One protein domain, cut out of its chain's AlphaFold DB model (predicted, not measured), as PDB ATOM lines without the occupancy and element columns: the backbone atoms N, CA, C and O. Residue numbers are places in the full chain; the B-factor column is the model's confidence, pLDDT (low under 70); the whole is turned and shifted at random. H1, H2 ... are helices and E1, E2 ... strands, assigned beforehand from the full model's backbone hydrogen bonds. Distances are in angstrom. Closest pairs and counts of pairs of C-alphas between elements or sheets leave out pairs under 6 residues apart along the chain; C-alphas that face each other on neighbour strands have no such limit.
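AT A GLANCE: This is residues 14 to 63 of the 77 residues of an uncharacterized protein of marine sediment metagenome (UniProt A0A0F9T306). This is a small domain with little regular structure: one short helix, H1, lies toward one end of the longest axis, and loops round the short strand E1 make most of the rest. The 50 printed residues have one named strand followed by one named helix; the class is mixed, with 15 residues in named elements, under half. The whole is compact, with a radius of gyration of the C-alphas of 10.1 A and spans of 29 by 21 by 17 A.

IN THESE COORDINATES: Find C-alpha 52 at (5.166, -16.411, -2.081); from there H1, residues 52 to 61, runs 14.1 A to C-alpha 61 at (-3.792, -6.964, -7.582). E1, residues 34 to 38, begins at C-alpha 34, (8.199, -0.443, -4.389), and covers 6.9 A.

HOW THE PARTS SIT: Look from H1 to E1: their closest C-alphas, of Leu 58 and Tyr 35, are 7.9 A apart. E1 pairs with no named strand, but its residues 37 to 38 pair antiparallel with residues 44 to 45. In H1, 5 of 6 O i to N i+4 pairs are within hydrogen-bond range.

THE WHOLE: The farthest C-alphas, of Thr 29 and Cys 63, are 30.9 A apart. The printed part has no cut. The link from E1 to H1, 13 residues, is long. Look for pLDDT under 70 at residues 25 to 28 and 59 to 63.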
ATOM      1  N   PRO A  14       3.746   0.600  -5.868       86.50
ATOM      2  CA  PRO A  14       4.314   1.078  -4.615       86.50
ATOM      3  C   PRO A  14       3.945   0.167  -3.449       86.50
ATOM      4  O   PRO A  14       2.871  -0.440  -3.415       86.50
ATOM      5  N   ILE A  15       4.830   0.133  -2.465       85.56
ATOM      6  CA  ILE A  15       4.515  -0.380  -1.140       85.56
ATOM      7  C   ILE A  15       3.671   0.682  -0.423       85.56
ATOM      8  O   ILE A  15       4.049   1.855  -0.426       85.56
ATOM      9  N   PRO A  16       2.528   0.309   0.177       83.56
ATOM     10  CA  PRO A  16       1.752   1.214   1.017       83.56
ATOM     11  C   PRO A  16       2.620   1.873   2.097       83.56
ATOM     12  O   PRO A  16       3.474   1.210   2.687       83.56
ATOM     13  N   GLU A  17       2.416   3.167   2.369       81.50
ATOM     14  CA  GLU A  17       3.268   3.945   3.289       81.50
ATOM     15  C   GLU A  17       3.359   3.336   4.699       81.50
ATOM     16  O   GLU A  17       4.402   3.415   5.347       81.50
ATOM     17  N   ASP A  18       2.303   2.662   5.157       81.75
ATOM     18  CA  ASP A  18       2.241   1.942   6.433       81.75
ATOM     19  C   ASP A  18       3.092   0.656   6.458       81.75
ATOM     20  O   ASP A  18       3.330   0.088   7.527       81.75
ATOM     21  N   ARG A  19       3.584   0.205   5.296       79.19
ATOM     22  CA  ARG A  19       4.336  -1.046   5.114       79.19
ATOM     23  C   ARG A  19       5.779  -0.855   4.636       79.19
ATOM     24  O   ARG A  19       6.544  -1.812   4.728       79.19
ATOM     25  N   ILE A  20       6.186   0.345   4.198       77.44
ATOM     26  CA  ILE A  20       7.540   0.638   3.666       77.44
ATOM     27  C   ILE A  20       8.649   0.165   4.630       77.44
ATOM     28  O   ILE A  20       9.633  -0.421   4.203       77.44
ATOM     29  N   GLY A  21       8.462   0.289   5.948       74.38
ATOM     30  CA  GLY A  21       9.450  -0.146   6.953       74.38
ATOM     31  C   GLY A  21       9.541  -1.657   7.227       74.38
ATOM     32  O   GLY A  21      10.444  -2.079   7.951       74.38
ATOM     33  N   ASN A  22       8.623  -2.461   6.684       76.44
ATOM     34  CA  ASN A  22       8.517  -3.905   6.941       76.44
ATOM     35  C   ASN A  22       8.974  -4.763   5.754       76.44
ATOM     36  O   ASN A  22       9.049  -5.987   5.873       76.44
ATOM     37  N   HIS A  23       9.280  -4.138   4.616       77.38
ATOM     38  CA  HIS A  23       9.700  -4.826   3.405       77.38
ATOM     39  C   HIS A  23      11.152  -4.492   3.081       77.38
ATOM     40  O   HIS A  23      11.504  -3.347   2.812       77.38
ATOM     41  N   TYR A  24      11.979  -5.531   3.085       74.00
ATOM     42  CA  TYR A  24      13.384  -5.472   2.709       74.00
ATOM     43  C   TYR A  24      13.612  -6.499   1.610       74.00
ATOM     44  O   TYR A  24      13.135  -7.633   1.711       74.00
ATOM     45  N   ASN A  25      14.353  -6.127   0.572       69.12
ATOM     46  CA  ASN A  25      14.894  -7.115  -0.349       69.12
ATOM     47  C   ASN A  25      16.129  -7.760   0.294       69.12
ATOM     48  O   ASN A  25      16.888  -7.090   0.993       69.12
ATOM     49  N   GLY A  26      16.356  -9.050   0.039       62.16
ATOM     50  CA  GLY A  26      17.381  -9.896   0.668       62.16
ATOM     51  C   GLY A  26      18.848  -9.483   0.459       62.16
ATOM     52  O   GLY A  26      19.744 -10.279   0.726       62.16
ATOM     53  N   GLY A  27      19.111  -8.264  -0.007       63.78
ATOM     54  CA  GLY A  27      20.442  -7.676  -0.136       63.78
ATOM     55  C   GLY A  27      20.533  -6.202   0.267       63.78
ATOM     56  O   GLY A  27      21.606  -5.625   0.108       63.78
ATOM     57  N   THR A  28      19.459  -5.578   0.773       66.19
ATOM     58  CA  THR A  28      19.451  -4.151   1.137       66.19
ATOM     59  C   THR A  28      19.179  -3.958   2.625       66.19
ATOM     60  O   THR A  28      18.303  -4.590   3.205       66.19
ATOM     61  N   THR A  29      19.941  -3.066   3.258       70.31
ATOM     62  CA  THR A  29      19.700  -2.629   4.645       70.31
ATOM     63  C   THR A  29      18.661  -1.514   4.734       70.31
ATOM     64  O   THR A  29      18.263  -1.133   5.830       70.31
ATOM     65  N   GLU A  30      18.253  -0.971   3.589       77.25
ATOM     66  CA  GLU A  30      17.251   0.082   3.489       77.25
ATOM     67  C   GLU A  30      15.869  -0.512   3.184       77.25
ATOM     68  O   GLU A  30      15.785  -1.489   2.424       77.25
ATOM     69  N   PRO A  31      14.804   0.061   3.779       83.31
ATOM     70  CA  PRO A  31      13.432  -0.321   3.482       83.31
ATOM     71  C   PRO A  31      13.103  -0.056   2.012       83.31
ATOM     72  O   PRO A  31      13.514   0.957   1.446       83.31
ATOM     73  N   CYS A  32      12.349  -0.959   1.397       87.88
ATOM     74  CA  CYS A  32      11.887  -0.802   0.026       87.88
ATOM     75  C   CYS A  32      10.571  -0.010  -0.013       87.88
ATOM     76  O   CYS A  32       9.708  -0.178   0.845       87.88
ATOM     77  N   ASP A  33      10.391   0.817  -1.039       89.19
ATOM     78  CA  ASP A  33       9.179   1.614  -1.280       89.19
ATOM     79  C   ASP A  33       8.356   1.116  -2.476       89.19
ATOM     80  O   ASP A  33       7.244   1.586  -2.712       89.19
ATOM     81  N   MET A  34       8.861   0.121  -3.212       87.50
ATOM     82  CA  MET A  34       8.199  -0.443  -4.389       87.50
ATOM     83  C   MET A  34       8.157  -1.969  -4.328       87.50
ATOM     84  O   MET A  34       9.186  -2.605  -4.142       87.50
ATOM     85  N   TYR A  35       6.986  -2.565  -4.559       85.62
ATOM     86  CA  TYR A  35       6.868  -3.999  -4.821       85.62
ATOM     87  C   TYR A  35       7.261  -4.337  -6.265       85.62
ATOM     88  O   TYR A  35       7.869  -5.374  -6.527       85.62
ATOM     89  N   ILE A  36       6.925  -3.470  -7.223       86.62
ATOM     90  CA  ILE A  36       7.305  -3.628  -8.632       86.62
ATOM     91  C   ILE A  36       7.727  -2.268  -9.176       86.62
ATOM     92  O   ILE A  36       6.934  -1.323  -9.153       86.62
ATOM     93  N   GLY A  37       8.944  -2.180  -9.709       86.94
ATOM     94  CA  GLY A  37       9.484  -0.954 -10.297       86.94
ATOM     95  C   GLY A  37      10.793  -0.482  -9.653       86.94
ATOM     96  O   GLY A  37      11.416  -1.228  -8.893       86.94
ATOM     97  N   PRO A  38      11.237   0.742  -9.986       88.31
ATOM     98  CA  PRO A  38      12.477   1.309  -9.468       88.31
ATOM     99  C   PRO A  38      12.328   1.656  -7.988       88.31
ATOM    100  O   PRO A  38      11.475   2.459  -7.633       88.31
ATOM    101  N   CYS A  39      13.166   1.073  -7.143       87.75
ATOM    102  CA  CYS A  39      13.132   1.251  -5.700       87.75
ATOM    103  C   CYS A  39      14.174   2.264  -5.230       87.75
ATOM    104  O   CYS A  39      15.285   2.337  -5.768       87.75
ATOM    105  N   SER A  40      13.841   2.985  -4.166       86.94
ATOM    106  CA  SER A  40      14.745   3.889  -3.452       86.94
ATOM    107  C   SER A  40      16.031   3.213  -2.959       86.94
ATOM    108  O   SER A  40      17.070   3.866  -2.931       86.94
ATOM    109  N   CYS A  41      16.011   1.900  -2.697       84.81
ATOM    110  CA  CYS A  41      17.203   1.124  -2.323       84.81
ATOM    111  C   CYS A  41      18.225   0.947  -3.470       84.81
ATOM    112  O   CYS A  41      19.247   0.279  -3.305       84.81
ATOM    113  N   GLY A  42      17.942   1.498  -4.656       83.50
ATOM    114  CA  GLY A  42      18.807   1.452  -5.837       83.50
ATOM    115  C   GLY A  42      18.611   0.215  -6.717       83.50
ATOM    116  O   GLY A  42      19.276   0.089  -7.747       83.50
ATOM    117  N   ALA A  43      17.702  -0.688  -6.346       86.06
ATOM    118  CA  ALA A  43      17.351  -1.866  -7.132       86.06
ATOM    119  C   ALA A  43      16.079  -1.649  -7.965       86.06
ATOM    120  O   ALA A  43      15.266  -0.766  -7.696       86.06
ATOM    121  N   TRP A  44      15.881  -2.504  -8.966       86.81
ATOM    122  CA  TRP A  44      14.594  -2.643  -9.643       86.81
ATOM    123  C   TRP A  44      13.901  -3.905  -9.132       86.81
ATOM    124  O   TRP A  44      14.440  -4.997  -9.307       86.81
ATOM    125  N   HIS A  45      12.728  -3.762  -8.511       86.69
ATOM    126  CA  HIS A  45      11.981  -4.893  -7.960       86.69
ATOM    127  C   HIS A  45      11.034  -5.520  -8.976       86.69
ATOM    128  O   HIS A  45      10.356  -4.841  -9.758       86.69
ATOM    129  N   HIS A  46      10.958  -6.842  -8.912       84.88
ATOM    130  CA  HIS A  46      10.022  -7.690  -9.629       84.88
ATOM    131  C   HIS A  46       9.224  -8.537  -8.633       84.88
ATOM    132  O   HIS A  46       9.700  -8.840  -7.544       84.88
ATOM    133  N   VAL A  47       8.045  -9.020  -9.039       81.75
ATOM    134  CA  VAL A  47       7.195  -9.897  -8.203       81.75
ATOM    135  C   VAL A  47       7.986 -11.069  -7.608       81.75
ATOM    136  O   VAL A  47       7.851 -11.372  -6.430       81.75
ATOM    137  N   ARG A  48       8.867 -11.692  -8.399       80.81
ATOM    138  CA  ARG A  48       9.692 -12.837  -7.973       80.81
ATOM    139  C   ARG A  48      10.651 -12.548  -6.812       80.81
ATOM    140  O   ARG A  48      11.134 -13.498  -6.209       80.81
ATOM    141  N   ASP A  49      10.941 -11.279  -6.530       80.50
ATOM    142  CA  ASP A  49      11.870 -10.886  -5.467       80.50
ATOM    143  C   ASP A  49      11.220 -11.002  -4.075       80.50
ATOM    144  O   ASP A  49      11.910 -10.966  -3.058       80.50
ATOM    145  N   TRP A  50       9.895 -11.175  -4.019       80.94
ATOM    146  CA  TRP A  50       9.111 -11.239  -2.788       80.94
ATOM    147  C   TRP A  50       8.767 -12.673  -2.371       80.94
ATOM    148  O   TRP A  50       8.819 -13.609  -3.171       80.94
ATOM    149  N   ALA A  51       8.393 -12.853  -1.103       82.19
ATOM    150  CA  ALA A  51       7.892 -14.127  -0.583       82.19
ATOM    151  C   ALA A  51       6.580 -14.542  -1.273       82.19
ATOM    152  O   ALA A  51       5.820 -13.678  -1.712       82.19
ATOM    153  N   ASP A  52       6.311 -15.849  -1.344       78.06
ATOM    154  CA  ASP A  52       5.166 -16.411  -2.081       78.06
ATOM    155  C   ASP A  52       3.826 -15.772  -1.665       78.06
ATOM    156  O   ASP A  52       3.045 -15.368  -2.520       78.06
ATOM    157  N   GLU A  53       3.622 -15.553  -0.362       76.62
ATOM    158  CA  GLU A  53       2.413 -14.922   0.194       76.62
ATOM    159  C   GLU A  53       2.144 -13.524  -0.389       76.62
ATOM    160  O   GLU A  53       1.008 -13.173  -0.707       76.62
ATOM    161  N   LEU A  54       3.202 -12.729  -0.568       77.19
ATOM    162  CA  LEU A  54       3.117 -11.387  -1.138       77.19
ATOM    163  C   LEU A  54       3.035 -11.434  -2.671       77.19
ATOM    164  O   LEU A  54       2.419 -10.560  -3.281       77.19
ATOM    165  N   ARG A  55       3.618 -12.455  -3.314       76.62
ATOM    166  CA  ARG A  55       3.483 -12.647  -4.766       76.62
ATOM    167  C   ARG A  55       2.039 -12.875  -5.167       76.62
ATOM    168  O   ARG A  55       1.610 -12.278  -6.149       76.62
ATOM    169  N   ASP A  56       1.302 -13.684  -4.419       74.75
ATOM    170  CA  ASP A  56      -0.101 -13.964  -4.717       74.75
ATOM    171  C   ASP A  56      -0.959 -12.697  -4.597       74.75
ATOM    172  O   ASP A  56      -1.797 -12.433  -5.461       74.75
ATOM    173  N   GLU A  57      -0.702 -11.856  -3.589       75.12
ATOM    174  CA  GLU A  57      -1.362 -10.552  -3.437       75.12
ATOM    175  C   GLU A  57      -1.012  -9.603  -4.596       75.12
ATOM    176  O   GLU A  57      -1.901  -8.975  -5.178       75.12
ATOM    177  N   LEU A  58       0.265  -9.547  -4.988       74.50
ATOM    178  CA  LEU A  58       0.735  -8.728  -6.104       74.50
ATOM    179  C   LEU A  58       0.151  -9.185  -7.438       74.50
ATOM    180  O   LEU A  58      -0.300  -8.344  -8.208       74.50
ATOM    181  N   LEU A  59       0.111 -10.490  -7.706       69.12
ATOM    182  CA  LEU A  59      -0.470 -11.062  -8.921       69.12
ATOM    183  C   LEU A  59      -1.986 -10.855  -8.967       69.12
ATOM    184  O   LEU A  59      -2.512 -10.468 -10.008       69.12
ATOM    185  N   THR A  60      -2.672 -11.015  -7.833       65.88
ATOM    186  CA  THR A  60      -4.123 -10.792  -7.721       65.88
ATOM    187  C   THR A  60      -4.485  -9.312  -7.867       65.88
ATOM    188  O   THR A  60      -5.514  -8.969  -8.446       65.88
ATOM    189  N   SER A  61      -3.635  -8.407  -7.375       60.28
ATOM    190  CA  SER A  61      -3.792  -6.964  -7.582       60.28
ATOM    191  C   SER A  61      -3.366  -6.518  -8.987       60.28
ATOM    192  O   SER A  61      -3.880  -5.521  -9.498       60.28
ATOM    193  N   CYS A  62      -2.484  -7.273  -9.647       54.50
ATOM    194  CA  CYS A  62      -2.030  -7.034 -11.016       54.50
ATOM    195  C   CYS A  62      -3.042  -7.421 -12.099       54.50
ATOM    196  O   CYS A  62      -2.714  -7.225 -13.268       54.50
ATOM    197  N   CYS A  63      -4.244  -7.893 -11.744       44.91
ATOM    198  CA  CYS A  63      -5.334  -8.234 -12.661       44.91
ATOM    199  C   CYS A  63      -5.876  -7.014 -13.440       44.91
ATOM    200  O   CYS A  63      -7.005  -6.570 -13.243       44.91
TER     201      CYS A  63